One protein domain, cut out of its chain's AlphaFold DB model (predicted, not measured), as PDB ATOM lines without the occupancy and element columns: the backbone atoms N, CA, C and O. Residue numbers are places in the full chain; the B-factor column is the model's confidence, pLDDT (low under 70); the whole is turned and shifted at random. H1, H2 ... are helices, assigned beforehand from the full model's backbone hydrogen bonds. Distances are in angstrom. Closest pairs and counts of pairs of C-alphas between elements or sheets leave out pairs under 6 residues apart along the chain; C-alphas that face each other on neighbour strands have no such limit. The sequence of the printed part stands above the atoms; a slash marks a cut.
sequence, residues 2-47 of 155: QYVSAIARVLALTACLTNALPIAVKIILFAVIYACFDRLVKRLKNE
ATOM      1  N   GLN A   2     -24.694  30.160  31.737       49.28
ATOM      2  CA  GLN A   2     -26.004  30.110  31.046       49.28
ATOM      3  C   GLN A   2     -27.008  31.187  31.512       49.28
ATOM      4  O   GLN A   2     -27.720  31.761  30.694       49.28
ATOM      5  N   TYR A   3     -27.012  31.538  32.803       58.88
ATOM      6  CA  TYR A   3     -27.898  32.583  33.332       58.88
ATOM      7  C   TYR A   3     -27.609  33.977  32.765       58.88
ATOM      8  O   TYR A   3     -28.532  34.748  32.546       58.88
ATOM      9  N   VAL A   4     -26.348  34.296  32.463       68.88
ATOM     10  CA  VAL A   4     -25.960  35.633  31.980       68.88
ATOM     11  C   VAL A   4     -26.516  35.892  30.576       68.88
ATOM     12  O   VAL A   4     -27.023  36.978  30.307       68.88
ATOM     13  N   SER A   5     -26.502  34.886  29.695       59.09
ATOM     14  CA  SER A   5     -27.082  35.012  28.352       59.09
ATOM     15  C   SER A   5     -28.613  35.013  28.374       59.09
ATOM     16  O   SER A   5     -29.233  35.717  27.576       59.09
ATOM     17  N   ALA A   6     -29.230  34.280  29.305       66.12
ATOM     18  CA  ALA A   6     -30.674  34.317  29.523       66.12
ATOM     19  C   ALA A   6     -31.128  35.694  30.037       66.12
ATOM     20  O   ALA A   6     -32.040  36.287  29.466       66.12
ATOM     21  N   ILE A   7     -30.437  36.247  31.039       74.25
ATOM     22  CA  ILE A   7     -30.726  37.573  31.601       74.25
ATOM     23  C   ILE A   7     -30.528  38.661  30.544       74.25
ATOM     24  O   ILE A   7     -31.400  39.510  30.389       74.25
ATOM     25  N   ALA A   8     -29.448  38.613  29.756       76.50
ATOM     26  CA  ALA A   8     -29.219  39.576  28.677       76.50
ATOM     27  C   ALA A   8     -30.333  39.547  27.615       76.50
ATOM     28  O   ALA A   8     -30.752  40.597  27.129       76.50
ATOM     29  N   ARG A   9     -30.860  38.361  27.283       72.69
ATOM     30  CA  ARG A   9     -31.984  38.208  26.345       72.69
ATOM     31  C   ARG A   9     -33.286  38.761  26.910       72.69
ATOM     32  O   ARG A   9     -33.995  39.452  26.187       72.69
ATOM     33  N   VAL A  10     -33.575  38.501  28.186       77.06
ATOM     34  CA  VAL A  10     -34.750  39.056  28.877       77.06
ATOM     35  C   VAL A  10     -34.644  40.578  28.962       77.06
ATOM     36  O   VAL A  10     -35.600  41.277  28.638       77.06
ATOM     37  N   LEU A  11     -33.471  41.112  29.305       76.56
ATOM     38  CA  LEU A  11     -33.242  42.551  29.413       76.56
ATOM     39  C   LEU A  11     -33.357  43.256  28.052       76.56
ATOM     40  O   LEU A  11     -34.003  44.296  27.962       76.56
ATOM     41  N   ALA A  12     -32.825  42.660  26.980       74.81
ATOM     42  CA  ALA A  12     -32.964  43.176  25.616       74.81
ATOM     43  C   ALA A  12     -34.422  43.149  25.121       74.81
ATOM     44  O   ALA A  12     -34.876  44.100  24.482       74.81
ATOM     45  N   LEU A  13     -35.176  42.095  25.456       68.88
ATOM     46  CA  LEU A  13     -36.618  42.009  25.197       68.88
ATOM     47  C   LEU A  13     -37.377  43.113  25.934       68.88
ATOM     48  O   LEU A  13     -38.192  43.809  25.333       68.88
ATOM     49  N   THR A  14     -37.059  43.313  27.212       73.75
ATOM     50  CA  THR A  14     -37.691  44.339  28.048       73.75
ATOM     51  C   THR A  14     -37.373  45.740  27.522       73.75
ATOM     52  O   THR A  14     -38.282  46.553  27.405       73.75
ATOM     53  N   ALA A  15     -36.128  45.988  27.096       72.38
ATOM     54  CA  ALA A  15     -35.694  47.241  26.479       72.38
ATOM     55  C   ALA A  15     -36.380  47.511  25.127       72.38
ATOM     56  O   ALA A  15     -36.744  48.647  24.839       72.38
ATOM     57  N   CYS A  16     -36.612  46.484  24.301       65.31
ATOM     58  CA  CYS A  16     -37.413  46.623  23.079       65.31
ATOM     59  C   CYS A  16     -38.896  46.894  23.371       65.31
ATOM     60  O   CYS A  16     -39.553  47.588  22.595       65.31
ATOM     61  N   LEU A  17     -39.436  46.360  24.474       64.62
ATOM     62  CA  LEU A  17     -40.828  46.582  24.874       64.62
ATOM     63  C   LEU A  17     -41.067  47.982  25.453       64.62
ATOM     64  O   LEU A  17     -42.115  48.561  25.155       64.62
ATOM     65  N   THR A  18     -40.128  48.515  26.243       70.19
ATOM     66  CA  THR A  18     -40.178  49.885  26.790       70.19
ATOM     67  C   THR A  18     -39.878  50.953  25.748       70.19
ATOM     68  O   THR A  18     -40.245  52.110  25.940       70.19
ATOM     69  N   ASN A  19     -39.269  50.580  24.622       65.38
ATOM     70  CA  ASN A  19     -39.059  51.496  23.516       65.38
ATOM     71  C   ASN A  19     -40.400  51.837  22.830       65.38
ATOM     72  O   ASN A  19     -41.281  50.979  22.672       65.38
ATOM     73  N   ALA A  20     -40.550  53.089  22.392       64.94
ATOM     74  CA  ALA A  20     -41.754  53.631  21.747       64.94
ATOM     75  C   ALA A  20     -41.935  53.126  20.299       64.94
ATOM     76  O   ALA A  20     -42.356  53.860  19.408       64.94
ATOM     77  N   LEU A  21     -41.575  51.865  20.042       65.06
ATOM     78  CA  LEU A  21     -41.727  51.247  18.738       65.06
ATOM     79  C   LEU A  21     -43.219  51.118  18.390       65.06
ATOM     80  O   LEU A  21     -44.009  50.703  19.248       65.06
ATOM     81  N   PRO A  22     -43.603  51.401  17.133       72.31
ATOM     82  CA  PRO A  22     -44.965  51.197  16.662       72.31
ATOM     83  C   PRO A  22     -45.431  49.767  16.945       72.31
ATOM     84  O   PRO A  22     -44.672  48.811  16.767       72.31
ATOM     85  N   ILE A  23     -46.695  49.611  17.342       73.00
ATOM     86  CA  ILE A  23     -47.311  48.315  17.687       73.00
ATOM     87  C   ILE A  23     -47.093  47.267  16.583       73.00
ATOM     88  O   ILE A  23     -46.801  46.110  16.883       73.00
ATOM     89  N   ALA A  24     -47.129  47.684  15.315       75.38
ATOM     90  CA  ALA A  24     -46.839  46.825  14.170       75.38
ATOM     91  C   ALA A  24     -45.444  46.173  14.240       75.38
ATOM     92  O   ALA A  24     -45.301  44.982  13.975       75.38
ATOM     93  N   VAL A  25     -44.416  46.916  14.664       74.75
ATOM     94  CA  VAL A  25     -43.046  46.393  14.779       74.75
ATOM     95  C   VAL A  25     -42.935  45.415  15.948       74.75
ATOM     96  O   VAL A  25     -42.269  44.391  15.816       74.75
ATOM     97  N   LYS A  26     -43.641  45.662  17.061       74.25
ATOM     98  CA  LYS A  26     -43.685  44.734  18.207       74.25
ATOM     99  C   LYS A  26     -44.291  43.383  17.819       74.25
ATOM    100  O   LYS A  26     -43.749  42.349  18.203       74.25
ATOM    101  N   ILE A  27     -45.360  43.387  17.017       83.31
ATOM    102  CA  ILE A  27     -46.010  42.166  16.512       83.31
ATOM    103  C   ILE A  27     -45.057  41.376  15.607       83.31
ATOM    104  O   ILE A  27     -44.907  40.167  15.785       83.31
ATOM    105  N   ILE A  28     -44.369  42.051  14.682       85.19
ATOM    106  CA  ILE A  28     -43.390  41.406  13.793       85.19
ATOM    107  C   ILE A  28     -42.245  40.795  14.609       85.19
ATOM    108  O   ILE A  28     -41.871  39.647  14.377       85.19
ATOM    109  N   LEU A  29     -41.720  41.520  15.601       81.06
ATOM    110  CA  LEU A  29     -40.645  41.024  16.464       81.06
ATOM    111  C   LEU A  29     -41.079  39.779  17.244       81.06
ATOM    112  O   LEU A  29     -40.342  38.795  17.286       81.06
ATOM    113  N   PHE A  30     -42.290  39.790  17.803       83.19
ATOM    114  CA  PHE A  30     -42.861  38.626  18.480       83.19
ATOM    115  C   PHE A  30     -43.008  37.430  17.540       83.19
ATOM    116  O   PHE A  30     -42.629  36.321  17.910       83.19
ATOM    117  N   ALA A  31     -43.498  37.644  16.317       85.62
ATOM    118  CA  ALA A  31     -43.636  36.586  15.323       85.62
ATOM    119  C   ALA A  31     -42.276  35.979  14.936       85.62
ATOM    120  O   ALA A  31     -42.145  34.757  14.854       85.62
ATOM    121  N   VAL A  32     -41.244  36.812  14.761       86.62
ATOM    122  CA  VAL A  32     -39.876  36.357  14.464       86.62
ATOM    123  C   VAL A  32     -39.288  35.575  15.637       86.62
ATOM    124  O   VAL A  32     -38.751  34.487  15.432       86.62
ATOM    125  N   ILE A  33     -39.426  36.084  16.865       84.31
ATOM    126  CA  ILE A  33     -38.956  35.391  18.071       84.31
ATOM    127  C   ILE A  33     -39.657  34.040  18.204       84.31
ATOM    128  O   ILE A  33     -38.988  33.031  18.415       84.31
ATOM    129  N   TYR A  34     -40.978  34.002  18.028       87.75
ATOM    130  CA  TYR A  34     -41.758  32.774  18.119       87.75
ATOM    131  C   TYR A  34     -41.352  31.761  17.044       87.75
ATOM    132  O   TYR A  34     -41.121  30.597  17.355       87.75
ATOM    133  N   ALA A  35     -41.175  32.195  15.794       85.69
ATOM    134  CA  ALA A  35     -40.727  31.324  14.710       85.69
ATOM    135  C   ALA A  35     -39.306  30.780  14.942       85.69
ATOM    136  O   ALA A  35     -39.039  29.601  14.693       85.69
ATOM    137  N   CYS A  36     -38.388  31.613  15.438       80.38
ATOM    138  CA  CYS A  36     -37.052  31.172  15.834       80.38
ATOM    139  C   CYS A  36     -37.111  30.169  16.988       80.38
ATOM    140  O   CYS A  36     -36.408  29.160  16.947       80.38
ATOM    141  N   PHE A  37     -37.957  30.423  17.985       78.62
ATOM    142  CA  PHE A  37     -38.122  29.547  19.136       78.62
ATOM    143  C   PHE A  37     -38.723  28.198  18.738       78.62
ATOM    144  O   PHE A  37     -38.168  27.163  19.087       78.62
ATOM    145  N   ASP A  38     -39.783  28.185  17.930       81.00
ATOM    146  CA  ASP A  38     -40.411  26.959  17.430       81.00
ATOM    147  C   ASP A  38     -39.431  26.119  16.595       81.00
ATOM    148  O   ASP A  38     -39.308  24.910  16.796       81.00
ATOM    149  N   ARG A  39     -38.639  26.752  15.717       75.69
ATOM    150  CA  ARG A  39     -37.572  26.054  14.974       75.69
ATOM    151  C   ARG A  39     -36.500  25.483  15.897       75.69
ATOM    152  O   ARG A  39     -36.021  24.378  15.647       75.69
ATOM    153  N   LEU A  40     -36.117  26.218  16.939       72.00
ATOM    154  CA  LEU A  40     -35.129  25.768  17.912       72.00
ATOM    155  C   LEU A  40     -35.660  24.566  18.703       72.00
ATOM    156  O   LEU A  40     -35.003  23.534  18.746       72.00
ATOM    157  N   VAL A  41     -36.880  24.652  19.234       70.69
ATOM    158  CA  VAL A  41     -37.535  23.564  19.975       70.69
ATOM    159  C   VAL A  41     -37.722  22.328  19.099       70.69
ATOM    160  O   VAL A  41     -37.421  21.219  19.537       70.69
ATOM    161  N   LYS A  42     -38.155  22.492  17.843       66.44
ATOM    162  CA  LYS A  42     -38.279  21.380  16.887       66.44
ATOM    163  C   LYS A  42     -36.937  20.706  16.606       66.44
ATOM    164  O   LYS A  42     -36.890  19.480  16.549       66.44
ATOM    165  N   ARG A  43     -35.849  21.474  16.475       60.91
ATOM    166  CA  ARG A  43     -34.496  20.909  16.343       60.91
ATOM    167  C   ARG A  43     -34.082  20.138  17.594       60.91
ATOM    168  O   ARG A  43     -33.708  18.979  17.473       60.91
ATOM    169  N   LEU A  44     -34.256  20.725  18.778       60.78
ATOM    170  CA  LEU A  44     -33.930  20.062  20.045       60.78
ATOM    171  C   LEU A  44     -34.731  18.768  20.256       60.78
ATOM    172  O   LEU A  44     -34.204  17.801  20.791       60.78
ATOM    173  N   LYS A  45     -36.001  18.732  19.837       54.03
ATOM    174  CA  LYS A  45     -36.857  17.548  20.001       54.03
ATOM    175  C   LYS A  45     -36.466  16.401  19.061       54.03
ATOM    176  O   LYS A  45     -36.619  15.245  19.448       54.03
ATOM    177  N   ASN A  46     -35.959  16.715  17.869       54.09
ATOM    178  CA  ASN A  46     -35.532  15.715  16.886       54.09
ATOM    179  C   ASN A  46     -34.088  15.229  17.083       54.09
ATOM    180  O   ASN A  46     -33.756  14.143  16.621       54.09
ATOM    181  N   GLU A  47     -33.235  15.993  17.762       58.84
ATOM    182  CA  GLU A  47     -31.830  15.645  17.993       58.84
ATOM    183  C   GLU A  47     -31.623  14.965  19.356       58.84
ATOM    184  O   GLU A  47     -30.883  15.440  20.219       58.84
TER     185      GLU A  47
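This is residues 2 to 47 of the 155 residues of an uncharacterized protein of Methylovulum sp (UniProt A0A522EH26). What shape is this? Two helices make an open, flat V, with H2 the longer arm, H1 the shorter and residues 19 to 22 joining them at the narrow end. What is printed? The printed part has 46 residues, with H1 then H2 and no named strand: all helix. It is loose, with a radius of gyration of the C-alphas of 12.9 A, and spans 39 by 26 by 6 A.

Where is H2? H2, residues 23 to 46, is 34.7 A long and ends at C-alpha 46, (-35.532, 15.715, 16.886). And H1? H1, residues 2 to 18, is 24.7 A long and begins at C-alpha 2, (-26.004, 30.110, 31.046).

Do they touch? They are close but not clearly touching; the closest C-alphas, of Leu 17 and Lys 26, are 7.5 A apart. How do they run? They run opposite ways at a shallow tilt of 23 degrees. In both, every O i to N i+4 pair is within hydrogen-bond range.

How far apart are its ends? The farthest C-alphas, of Ala 20 and Glu 47, are 39.4 A apart. Any cut? The printed part has no cut, and the link is tight. Where is confidence low? Of the printed part, 17 residues are under 70, among them 2 to 6 and 42 to 47.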